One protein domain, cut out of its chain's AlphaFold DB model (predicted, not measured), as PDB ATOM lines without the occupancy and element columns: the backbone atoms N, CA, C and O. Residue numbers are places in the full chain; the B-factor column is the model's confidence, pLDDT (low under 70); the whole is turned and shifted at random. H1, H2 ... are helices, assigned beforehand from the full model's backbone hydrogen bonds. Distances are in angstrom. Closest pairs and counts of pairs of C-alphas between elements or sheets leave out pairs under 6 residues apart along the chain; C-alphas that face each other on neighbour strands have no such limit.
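This is residues 424 to 513 of the 537 residues of the protein "C2H2-type domain-containing protein" of Tulasnella calospora MUT 4182 (UniProt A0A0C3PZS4). Helices H2 and H5 cross as a packed pair, and the hairpin of H3 and H4 packs across H5; residues 424 to 429 of H1 stick out. The 90 printed residues include five named helices, H1 to H5 in order, and no named strand: all helix. The whole is compact, with a radius of gyration of the C-alphas of 12.4 A and spans of 36, 29 and 23 A.

H5, residues 496 to 510, touches H2, residues 434 to 448, opposite ways at a steep tilt of 56 degrees; the closest C-alphas, of Ala 439 and Ala 506, are 4.9 A apart. H3, residues 461 to 474, touches H5 about perpendicular, 89 degrees, the closest C-alphas, of Gly 467 and Phe 505, being 6.8 A apart. H3 and H4, residues 477 to 488, form a hairpin at 24 degrees. H1, residues 424 to 432, and H2 meet only through their link. Every O i to N i+4 pair is within hydrogen-bond range in H1, H4 and H5, against 10 of 11 in H2 and 7 of 10 in H3.

H5 is 20.8 A long and H2 20.6 A. C-alpha 424 is at (151.671, 151.116, 216.031), C-alpha 510 at (166.657, 161.208, 207.267).

The printed part has no cut; the H2 to H3 link is long. No printed residue is under 70 in pLDDT.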
ATOM      1  N   TYR A 424     150.520 150.263 215.712       90.00
ATOM      2  CA  TYR A 424     151.671 151.116 216.031       90.00
ATOM      3  C   TYR A 424     152.959 150.578 215.395       90.00
ATOM      4  O   TYR A 424     153.690 151.338 214.765       90.00
ATOM      5  N   GLU A 425     153.210 149.272 215.497       91.00
ATOM      6  CA  GLU A 425     154.336 148.615 214.826       91.00
ATOM      7  C   GLU A 425     154.208 148.688 213.302       91.00
ATOM      8  O   GLU A 425     155.176 149.054 212.640       91.00
ATOM      9  N   ALA A 426     153.011 148.439 212.752       90.56
ATOM     10  CA  ALA A 426     152.760 148.557 211.313       90.56
ATOM     11  C   ALA A 426     153.050 149.974 210.795       90.56
ATOM     12  O   ALA A 426     153.748 150.140 209.793       90.56
ATOM     13  N   ARG A 427     152.586 151.007 211.515       88.50
ATOM     14  CA  ARG A 427     152.904 152.407 211.203       88.50
ATOM     15  C   ARG A 427     154.398 152.690 211.330       88.50
ATOM     16  O   ARG A 427     154.968 153.307 210.441       88.50
ATOM     17  N   ARG A 428     155.046 152.239 212.407       88.31
ATOM     18  CA  ARG A 428     156.481 152.464 212.625       88.31
ATOM     19  C   ARG A 428     157.330 151.807 211.536       88.31
ATOM     20  O   ARG A 428     158.292 152.414 211.080       88.31
ATOM     21  N   HIS A 429     156.962 150.608 211.091       91.94
ATOM     22  CA  HIS A 429     157.583 149.962 209.939       91.94
ATOM     23  C   HIS A 429     157.409 150.798 208.667       91.94
ATOM     24  O   HIS A 429     158.394 151.031 207.974       91.94
ATOM     25  N   GLN A 430     156.206 151.314 208.392       91.12
ATOM     26  CA  GLN A 430     155.982 152.213 207.255       91.12
ATOM     27  C   GLN A 430     156.869 153.473 207.362       91.12
ATOM     28  O   GLN A 430     157.587 153.795 206.414       91.12
ATOM     29  N   GLU A 431     156.895 154.133 208.528       89.69
ATOM     30  CA  GLU A 431     157.683 155.347 208.816       89.69
ATOM     31  C   GLU A 431     159.207 155.154 208.669       89.69
ATOM     32  O   GLU A 431     159.878 156.015 208.088       89.69
ATOM     33  N   ASP A 432     159.764 154.047 209.174       87.62
ATOM     34  CA  ASP A 432     161.208 153.771 209.127       87.62
ATOM     35  C   ASP A 432     161.666 153.050 207.841       87.62
ATOM     36  O   ASP A 432     162.826 153.213 207.466       87.62
ATOM     37  N   ALA A 433     160.810 152.292 207.143       88.62
ATOM     38  CA  ALA A 433     161.153 151.651 205.867       88.62
ATOM     39  C   ALA A 433     160.799 152.549 204.669       88.62
ATOM     40  O   ALA A 433     161.681 153.158 204.060       88.62
ATOM     41  N   HIS A 434     159.509 152.682 204.358       91.62
ATOM     42  CA  HIS A 434     159.039 153.331 203.129       91.62
ATOM     43  C   HIS A 434     159.133 154.856 203.193       91.62
ATOM     44  O   HIS A 434     159.599 155.477 202.243       91.62
ATOM     45  N   GLY A 435     158.827 155.466 204.344       91.12
ATOM     46  CA  GLY A 435     159.002 156.908 204.551       91.12
ATOM     47  C   GLY A 435     160.457 157.375 204.408       91.12
ATOM     48  O   GLY A 435     160.710 158.507 203.998       91.12
ATOM     49  N   ARG A 436     161.434 156.499 204.691       89.12
ATOM     50  CA  ARG A 436     162.853 156.756 204.394       89.12
ATOM     51  C   ARG A 436     163.189 156.520 202.930       89.12
ATOM     52  O   ARG A 436     163.965 157.288 202.371       89.12
ATOM     53  N   GLU A 437     162.640 155.478 202.313       91.19
ATOM     54  CA  GLU A 437     162.877 155.179 200.901       91.19
ATOM     55  C   GLU A 437     162.359 156.302 199.988       91.19
ATOM     56  O   GLU A 437     163.112 156.786 199.146       91.19
ATOM     57  N   GLU A 438     161.139 156.798 200.221       94.69
ATOM     58  CA  GLU A 438     160.581 157.984 199.553       94.69
ATOM     59  C   GLU A 438     161.450 159.230 199.791       94.69
ATOM     60  O   GLU A 438     161.780 159.938 198.840       94.69
ATOM     61  N   ALA A 439     161.915 159.466 201.026       94.25
ATOM     62  CA  ALA A 439     162.829 160.574 201.323       94.25
ATOM     63  C   ALA A 439     164.143 160.490 200.523       94.25
ATOM     64  O   ALA A 439     164.641 161.511 200.043       94.25
ATOM     65  N   TYR A 440     164.717 159.291 200.373       93.50
ATOM     66  CA  TYR A 440     165.938 159.081 199.592       93.50
ATOM     67  C   TYR A 440     165.700 159.153 198.081       93.50
ATOM     68  O   TYR A 440     166.566 159.679 197.383       93.50
ATOM     69  N   LYS A 441     164.545 158.698 197.578       94.31
ATOM     70  CA  LYS A 441     164.138 158.883 196.175       94.31
ATOM     71  C   LYS A 441     164.015 160.370 195.838       94.31
ATOM     72  O   LYS A 441     164.727 160.821 194.949       94.31
ATOM     73  N   LEU A 442     163.268 161.143 196.634       95.12
ATOM     74  CA  LEU A 442     163.089 162.588 196.433       95.12
ATOM     75  C   LEU A 442     164.424 163.343 196.466       95.12
ATOM     76  O   LEU A 442     164.705 164.174 195.606       95.12
ATOM     77  N   MET A 443     165.270 163.044 197.459       94.81
ATOM     78  CA  MET A 443     166.592 163.667 197.568       94.81
ATOM     79  C   MET A 443     167.530 163.290 196.422       94.81
ATOM     80  O   MET A 443     168.367 164.116 196.073       94.81
ATOM     81  N   LYS A 444     167.418 162.079 195.859       94.19
ATOM     82  CA  LYS A 444     168.215 161.654 194.704       94.19
ATOM     83  C   LYS A 444     167.705 162.300 193.416       94.19
ATOM     84  O   LYS A 444     168.519 162.827 192.670       94.19
ATOM     85  N   GLN A 445     166.394 162.290 193.174       94.50
ATOM     86  CA  GLN A 445     165.781 162.880 191.982       94.50
ATOM     87  C   GLN A 445     166.186 164.354 191.846       94.50
ATOM     88  O   GLN A 445     166.839 164.732 190.878       94.50
ATOM     89  N   LEU A 446     165.975 165.137 192.911       92.62
ATOM     90  CA  LEU A 446     166.366 166.550 193.023       92.62
ATOM     91  C   LEU A 446     167.890 166.775 193.220       92.62
ATOM     92  O   LEU A 446     168.312 167.829 193.701       92.62
ATOM     93  N   GLN A 447     168.713 165.774 192.893       92.00
ATOM     94  CA  GLN A 447     170.177 165.841 192.779       92.00
ATOM     95  C   GLN A 447     170.692 165.353 191.418       92.00
ATOM     96  O   GLN A 447     171.777 165.770 191.018       92.00
ATOM     97  N   THR A 448     169.981 164.440 190.746       91.69
ATOM     98  CA  THR A 448     170.408 163.835 189.471       91.69
ATOM     99  C   THR A 448     169.715 164.412 188.247       91.69
ATOM    100  O   THR A 448     170.257 164.294 187.153       91.69
ATOM    101  N   GLU A 449     168.528 164.985 188.415       81.81
ATOM    102  CA  GLU A 449     167.758 165.605 187.340       81.81
ATOM    103  C   GLU A 449     167.915 167.126 187.393       81.81
ATOM    104  O   GLU A 449     168.083 167.709 188.470       81.81
ATOM    105  N   ASP A 450     167.842 167.774 186.227       77.75
ATOM    106  CA  ASP A 450     167.666 169.222 186.166       77.75
ATOM    107  C   ASP A 450     166.407 169.611 186.956       77.75
ATOM    108  O   ASP A 450     165.403 168.895 186.968       77.75
ATOM    109  N   SER A 451     166.435 170.767 187.625       76.62
ATOM    110  CA  SER A 451     165.401 171.198 188.585       76.62
ATOM    111  C   SER A 451     164.035 171.552 187.967       76.62
ATOM    112  O   SER A 451     163.207 172.199 188.613       76.62
ATOM    113  N   SER A 452     163.813 171.131 186.722       86.25
ATOM    114  CA  SER A 452     162.611 171.269 185.909       86.25
ATOM    115  C   SER A 452     161.707 170.028 185.902       86.25
ATOM    116  O   SER A 452     160.554 170.172 185.488       86.25
ATOM    117  N   THR A 453     162.151 168.839 186.347       90.88
ATOM    118  CA  THR A 453     161.238 167.680 186.434       90.88
ATOM    119  C   THR A 453     160.112 167.972 187.438       90.88
ATOM    120  O   THR A 453     160.400 168.278 188.601       90.88
ATOM    121  N   PRO A 454     158.826 167.863 187.049       91.00
ATOM    122  CA  PRO A 454     157.720 168.035 187.982       91.00
ATOM    123  C   PRO A 454     157.685 166.891 189.002       91.00
ATOM    124  O   PRO A 454     157.631 165.719 188.636       91.00
ATOM    125  N   VAL A 455     157.676 167.233 190.292       92.56
ATOM    126  CA  VAL A 455     157.561 166.253 191.380       92.56
ATOM    127  C   VAL A 455     156.090 165.899 191.593       92.56
ATOM    128  O   VAL A 455     155.294 166.736 192.037       92.56
ATOM    129  N   PHE A 456     155.727 164.651 191.298       93.19
ATOM    130  CA  PHE A 456     154.363 164.158 191.474       93.19
ATOM    131  C   PHE A 456     154.159 163.613 192.898       93.19
ATOM    132  O   PHE A 456     154.896 162.740 193.359       93.19
ATOM    133  N   PRO A 457     153.143 164.080 193.642       89.94
ATOM    134  CA  PRO A 457     152.992 163.741 195.054       89.94
ATOM    135  C   PRO A 457     152.512 162.310 195.299       89.94
ATOM    136  O   PRO A 457     152.595 161.843 196.432       89.94
ATOM    137  N   HIS A 458     152.013 161.600 194.282       90.31
ATOM    138  CA  HIS A 458     151.639 160.196 194.432       90.31
ATOM    139  C   HIS A 458     152.867 159.290 194.647       90.31
ATOM    140  O   HIS A 458     152.751 158.294 195.357       90.31
ATOM    141  N   GLU A 459     154.044 159.675 194.139       91.62
ATOM    142  CA  GLU A 459     155.330 158.987 194.363       91.62
ATOM    143  C   GLU A 459     155.883 159.194 195.787       91.62
ATOM    144  O   GLU A 459     156.690 158.405 196.276       91.62
ATOM    145  N   TYR A 460     155.432 160.261 196.454       94.75
ATOM    146  CA  TYR A 460     155.917 160.742 197.755       94.75
ATOM    147  C   TYR A 460     154.784 160.867 198.785       94.75
ATOM    148  O   TYR A 460     154.856 161.646 199.743       94.75
ATOM    149  N   ARG A 461     153.695 160.123 198.558       93.00
ATOM    150  CA  ARG A 461     152.409 160.271 199.250       93.00
ATOM    151  C   ARG A 461     152.558 160.142 200.761       93.00
ATOM    152  O   ARG A 461     151.954 160.897 201.524       93.00
ATOM    153  N   PHE A 462     153.355 159.184 201.207       91.69
ATOM    154  CA  PHE A 462     153.506 158.895 202.621       91.69
ATOM    155  C   PHE A 462     154.539 159.811 203.271       91.69
ATOM    156  O   PHE A 462     154.291 160.287 204.373       91.69
ATOM    157  N   LEU A 463     155.620 160.181 202.581       94.56
ATOM    158  CA  LEU A 463     156.527 161.245 203.015       94.56
ATOM    159  C   LEU A 463     155.768 162.563 203.272       94.56
ATOM    160  O   LEU A 463     155.989 163.207 204.300       94.56
ATOM    161  N   ILE A 464     154.821 162.922 202.396       95.94
ATOM    162  CA  ILE A 464     153.907 164.063 202.578       95.94
ATOM    163  C   ILE A 464     153.000 163.853 203.803       95.94
ATOM    164  O   ILE A 464     152.852 164.762 204.624       95.94
ATOM    165  N   GLN A 465     152.421 162.661 203.976       95.00
ATOM    166  CA  GLN A 465     151.540 162.350 205.108       95.00
ATOM    167  C   GLN A 465     152.269 162.366 206.467       95.00
ATOM    168  O   GLN A 465     151.754 162.941 207.430       95.00
ATOM    169  N   ILE A 466     153.475 161.790 206.556       93.69
ATOM    170  CA  ILE A 466     154.356 161.920 207.725       93.69
ATOM    171  C   ILE A 466     154.680 163.400 207.937       93.69
ATOM    172  O   ILE A 466     154.590 163.883 209.063       93.69
ATOM    173  N   GLY A 467     155.021 164.129 206.873       94.38
ATOM    174  CA  GLY A 467     155.337 165.553 206.915       94.38
ATOM    175  C   GLY A 467     154.227 166.394 207.538       94.38
ATOM    176  O   GLY A 467     154.495 167.136 208.484       94.38
ATOM    177  N   LEU A 468     152.975 166.209 207.108       95.44
ATOM    178  CA  LEU A 468     151.805 166.870 207.699       95.44
ATOM    179  C   LEU A 468     151.622 166.511 209.185       95.44
ATOM    180  O   LEU A 468     151.358 167.392 210.003       95.44
ATOM    181  N   HIS A 469     151.785 165.237 209.558       92.62
ATOM    182  CA  HIS A 469     151.622 164.794 210.949       92.62
ATOM    183  C   HIS A 469     152.773 165.214 211.881       92.62
ATOM    184  O   HIS A 469     152.531 165.493 213.055       92.62
ATOM    185  N   ALA A 470     154.013 165.242 211.391       92.12
ATOM    186  CA  ALA A 470     155.222 165.443 212.192       92.12
ATOM    187  C   ALA A 470     155.722 166.895 212.203       92.12
ATOM    188  O   ALA A 470     156.382 167.300 213.163       92.12
ATOM    189  N   SER A 471     155.427 167.680 211.164       91.62
ATOM    190  CA  SER A 471     155.772 169.108 211.111       91.62
ATOM    191  C   SER A 471     154.786 169.968 211.900       91.62
ATOM    192  O   SER A 471     155.181 171.017 212.408       91.62
ATOM    193  N   GLY A 472     153.528 169.529 212.042       89.44
ATOM    194  CA  GLY A 472     152.490 170.272 212.760       89.44
ATOM    195  C   GLY A 472     152.318 171.671 212.171       89.44
ATOM    196  O   GLY A 472     151.948 171.818 211.009       89.44
ATOM    197  N   ASP A 473     152.644 172.702 212.950       91.44
ATOM    198  CA  ASP A 473     152.522 174.109 212.545       91.44
ATOM    199  C   ASP A 473     153.821 174.748 212.029       91.44
ATOM    200  O   ASP A 473     153.879 175.957 211.831       91.44
ATOM    201  N   LYS A 474     154.853 173.940 211.739       93.75
ATOM    202  CA  LYS A 474     156.094 174.399 211.081       93.75
ATOM    203  C   LYS A 474     155.950 174.680 209.581       93.75
ATOM    204  O   LYS A 474     156.841 175.287 208.999       93.75
ATOM    205  N   TRP A 475     154.883 174.191 208.954       95.69
ATOM    206  CA  TRP A 475     154.553 174.478 207.558       95.69
ATOM    207  C   TRP A 475     153.470 175.549 207.490       95.69
ATOM    208  O   TRP A 475     152.509 175.518 208.269       95.69
ATOM    209  N   ASP A 476     153.619 176.477 206.549       96.38
ATOM    210  CA  ASP A 476     152.643 177.527 206.291       96.38
ATOM    211  C   ASP A 476     151.310 176.950 205.777       96.38
ATOM    212  O   ASP A 476     151.215 175.805 205.323       96.38
ATOM    213  N   ALA A 477     150.252 177.754 205.867       95.75
ATOM    214  CA  ALA A 477     148.906 177.320 205.508       95.75
ATOM    215  C   ALA A 477     148.746 176.987 204.012       95.75
ATOM    216  O   ALA A 477     147.931 176.125 203.683       95.75
ATOM    217  N   SER A 478     149.526 177.616 203.123       96.50
ATOM    218  CA  SER A 478     149.465 177.368 201.679       96.50
ATOM    219  C   SER A 478     150.089 176.014 201.346       96.50
ATOM    220  O   SER A 478     149.409 175.133 200.823       96.50
ATOM    221  N   THR A 479     151.330 175.783 201.779       96.81
ATOM    222  CA  THR A 479     152.041 174.503 201.649       96.81
ATOM    223  C   THR A 479     151.238 173.346 202.251       96.81
ATOM    224  O   THR A 479     151.080 172.301 201.618       96.81
ATOM    225  N   LYS A 480     150.643 173.533 203.441       96.62
ATOM    226  CA  LYS A 480     149.722 172.552 204.046       96.62
ATOM    227  C   LYS A 480     148.518 172.241 203.150       96.62
ATOM    228  O   LYS A 480     148.180 171.069 203.000       96.62
ATOM    229  N   ALA A 481     147.875 173.255 202.570       95.94
ATOM    230  CA  ALA A 481     146.719 173.073 201.692       95.94
ATOM    231  C   ALA A 481     147.099 172.390 200.366       95.94
ATOM    232  O   ALA A 481     146.387 171.487 199.924       95.94
ATOM    233  N   THR A 482     148.245 172.749 199.775       96.81
ATOM    234  CA  THR A 482     148.823 172.070 198.603       96.81
ATOM    235  C   THR A 482     149.058 170.592 198.897       96.81
ATOM    236  O   THR A 482     148.568 169.743 198.155       96.81
ATOM    237  N   PHE A 483     149.697 170.255 200.022       96.88
ATOM    238  CA  PHE A 483     149.901 168.863 200.433       96.88
ATOM    239  C   PHE A 483     148.596 168.112 200.733       96.88
ATOM    240  O   PHE A 483     148.470 166.946 200.375       96.88
ATOM    241  N   GLN A 484     147.600 168.748 201.354       96.25
ATOM    242  CA  GLN A 484     146.296 168.114 201.588       96.25
ATOM    243  C   GLN A 484     145.555 167.822 200.276       96.25
ATOM    244  O   GLN A 484     144.978 166.744 200.141       96.25
ATOM    245  N   ARG A 485     145.621 168.729 199.293       96.25
ATOM    246  CA  ARG A 485     145.071 168.522 197.943       96.25
ATOM    247  C   ARG A 485     145.820 167.414 197.192       96.25
ATOM    248  O   ARG A 485     145.200 166.528 196.621       96.25
ATOM    249  N   ALA A 486     147.145 167.411 197.278       95.81
ATOM    250  CA  ALA A 486     148.025 166.379 196.733       95.81
ATOM    251  C   ALA A 486     147.814 164.974 197.346       95.81
ATOM    252  O   ALA A 486     148.164 163.964 196.740       95.81
ATOM    253  N   LEU A 487     147.217 164.880 198.542       95.50
ATOM    254  CA  LEU A 487     146.793 163.606 199.131       95.50
ATOM    255  C   LEU A 487     145.398 163.150 198.671       95.50
ATOM    256  O   LEU A 487     145.088 161.962 198.814       95.50
ATOM    257  N   THR A 488     144.560 164.031 198.117       95.81
ATOM    258  CA  THR A 488     143.202 163.694 197.645       95.81
ATOM    259  C   THR A 488     143.067 163.625 196.123       95.81
ATOM    260  O   THR A 488     142.130 162.992 195.644       95.81
ATOM    261  N   GLN A 489     143.993 164.218 195.367       95.94
ATOM    262  CA  GLN A 489     144.007 164.266 193.901       95.94
ATOM    263  C   GLN A 489     145.351 163.725 193.379       95.94
ATOM    264  O   GLN A 489     146.398 164.090 193.909       95.94
ATOM    265  N   GLN A 490     145.335 162.846 192.370       90.69
ATOM    266  CA  GLN A 490     146.539 162.128 191.906       90.69
ATOM    267  C   GLN A 490     147.450 162.975 190.998       90.69
ATOM    268  O   GLN A 490     148.673 162.809 191.037       90.69
ATOM    269  N   ASP A 491     146.860 163.908 190.244       92.50
ATOM    270  CA  ASP A 491     147.507 164.661 189.155       92.50
ATOM    271  C   ASP A 491     147.967 166.077 189.556       92.50
ATOM    272  O   ASP A 491     148.397 166.874 188.721       92.50
ATOM    273  N   VAL A 492     147.874 166.425 190.843       95.12
ATOM    274  CA  VAL A 492     148.302 167.738 191.352       95.12
ATOM    275  C   VAL A 492     149.821 167.780 191.430       95.12
ATOM    276  O   VAL A 492     150.405 167.235 192.359       95.12
ATOM    277  N   GLN A 493     150.472 168.466 190.493       94.94
ATOM    278  CA  GLN A 493     151.898 168.777 190.616       94.94
ATOM    279  C   GLN A 493     152.156 169.633 191.866       94.94
ATOM    280  O   GLN A 493     151.388 170.550 192.176       94.94
ATOM    281  N   LEU A 494     153.237 169.338 192.589       95.94
ATOM    282  CA  LEU A 494     153.692 170.188 193.687       95.94
ATOM    283  C   LEU A 494     154.348 171.453 193.124       95.94
ATOM    284  O   LEU A 494     155.174 171.381 192.216       95.94
ATOM    285  N   ASP A 495     154.025 172.614 193.693       95.19
ATOM    286  CA  ASP A 495     154.725 173.849 193.347       95.19
ATOM    287  C   ASP A 495     156.164 173.834 193.894       95.19
ATOM    288  O   ASP A 495     156.535 173.009 194.742       95.19
ATOM    289  N   GLN A 496     157.013 174.747 193.419       94.81
ATOM    290  CA  GLN A 496     158.424 174.743 193.808       94.81
ATOM    291  C   GLN A 496     158.624 175.076 195.301       94.81
ATOM    292  O   GLN A 496     159.612 174.628 195.892       94.81
ATOM    293  N   ASN A 497     157.667 175.761 195.946       95.75
ATOM    294  CA  ASN A 497     157.693 176.002 197.391       95.75
ATOM    295  C   ASN A 497     157.372 174.727 198.179       95.75
ATOM    296  O   ASN A 497     158.182 174.327 199.019       95.75
ATOM    297  N   ALA A 498     156.263 174.037 197.882       96.31
ATOM    298  CA  ALA A 498     155.933 172.772 198.538       96.31
ATOM    299  C   ALA A 498     157.006 171.703 198.272       96.31
ATOM    300  O   ALA A 498     157.409 170.996 199.194       96.31
ATOM    301  N   THR A 499     157.552 171.639 197.055       96.19
ATOM    302  CA  THR A 499     158.675 170.750 196.711       96.19
ATOM    303  C   THR A 499     159.916 171.053 197.558       96.19
ATOM    304  O   THR A 499     160.519 170.143 198.130       96.19
ATOM    305  N   SER A 500     160.266 172.333 197.727       95.69
ATOM    306  CA  SER A 500     161.391 172.756 198.577       95.69
ATOM    307  C   SER A 500     161.153 172.444 200.060       95.69
ATOM    308  O   SER A 500     162.061 171.956 200.740       95.69
ATOM    309  N   ALA A 501     159.933 172.657 200.560       96.69
ATOM    310  CA  ALA A 501     159.540 172.331 201.930       96.69
ATOM    311  C   ALA A 501     159.561 170.813 202.195       96.69
ATOM    312  O   ALA A 501     160.042 170.377 203.246       96.69
ATOM    313  N   LEU A 502     159.106 170.002 201.232       96.56
ATOM    314  CA  LEU A 502     159.153 168.540 201.297       96.56
ATOM    315  C   LEU A 502     160.598 168.029 201.273       96.56
ATOM    316  O   LEU A 502     160.954 167.170 202.076       96.56
ATOM    317  N   LEU A 503     161.456 168.603 200.425       95.75
ATOM    318  CA  LEU A 503     162.885 168.285 200.367       95.75
ATOM    319  C   LEU A 503     163.617 168.673 201.662       95.75
ATOM    320  O   LEU A 503     164.451 167.909 202.157       95.75
ATOM    321  N   GLN A 504     163.306 169.832 202.249       95.56
ATOM    322  CA  GLN A 504     163.849 170.227 203.551       95.56
ATOM    323  C   GLN A 504     163.390 169.264 204.654       95.56
ATOM    324  O   GLN A 504     164.215 168.820 205.455       95.56
ATOM    325  N   PHE A 505     162.114 168.872 204.657       95.56
ATOM    326  CA  PHE A 505     161.588 167.863 205.574       95.56
ATOM    327  C   PHE A 505     162.242 166.485 205.373       95.56
ATOM    328  O   PHE A 505     162.641 165.866 206.355       95.56
ATOM    329  N   ALA A 506     162.445 166.026 204.135       94.75
ATOM    330  CA  ALA A 506     163.117 164.763 203.818       94.75
ATOM    331  C   ALA A 506     164.564 164.730 204.340       94.75
ATOM    332  O   ALA A 506     164.999 163.743 204.947       94.75
ATOM    333  N   ARG A 507     165.296 165.840 204.176       92.50
ATOM    334  CA  ARG A 507     166.646 166.035 204.732       92.50
ATOM    335  C   ARG A 507     166.630 166.007 206.263       92.50
ATOM    336  O   ARG A 507     167.492 165.380 206.867       92.50
ATOM    337  N   GLU A 508     165.652 166.643 206.899       91.12
ATOM    338  CA  GLU A 508     165.508 166.654 208.362       91.12
ATOM    339  C   GLU A 508     165.108 165.276 208.926       91.12
ATOM    340  O   GLU A 508     165.641 164.822 209.939       91.12
ATOM    341  N   TRP A 509     164.199 164.569 208.252       88.56
ATOM    342  CA  TRP A 509     163.697 163.248 208.639       88.56
ATOM    343  C   TRP A 509     164.782 162.166 208.547       88.56
ATOM    344  O   TRP A 509     164.934 161.339 209.453       88.56
ATOM    345  N   THR A 510     165.585 162.192 207.481       86.31
ATOM    346  CA  THR A 510     166.657 161.208 207.267       86.31
ATOM    347  C   THR A 510     167.861 161.410 208.189       86.31
ATOM    348  O   THR A 510     168.432 160.413 208.627       86.31
ATOM    349  N   LYS A 511     168.190 162.650 208.590       84.62
ATOM    350  CA  LYS A 511     169.263 162.962 209.565       84.62
ATOM    351  C   LYS A 511     169.066 162.384 210.971       84.62
ATOM    352  O   LYS A 511     170.042 162.290 211.709       84.62
ATOM    353  N   ARG A 512     167.840 162.003 211.362       73.88
ATOM    354  CA  ARG A 512     167.415 161.699 212.754       73.88
ATOM    355  C   ARG A 512     168.244 160.673 213.545       73.88
ATOM    356  O   ARG A 512     168.019 160.511 214.745       73.88
ATOM    357  N   TYR A 513     169.199 159.980 212.932       82.19
ATOM    358  CA  TYR A 513     170.143 159.112 213.629       82.19
ATOM    359  C   TYR A 513     171.500 159.793 213.868       82.19
ATOM    360  O   TYR A 513     172.541 159.256 213.509       82.19
TER     361      TYR A 513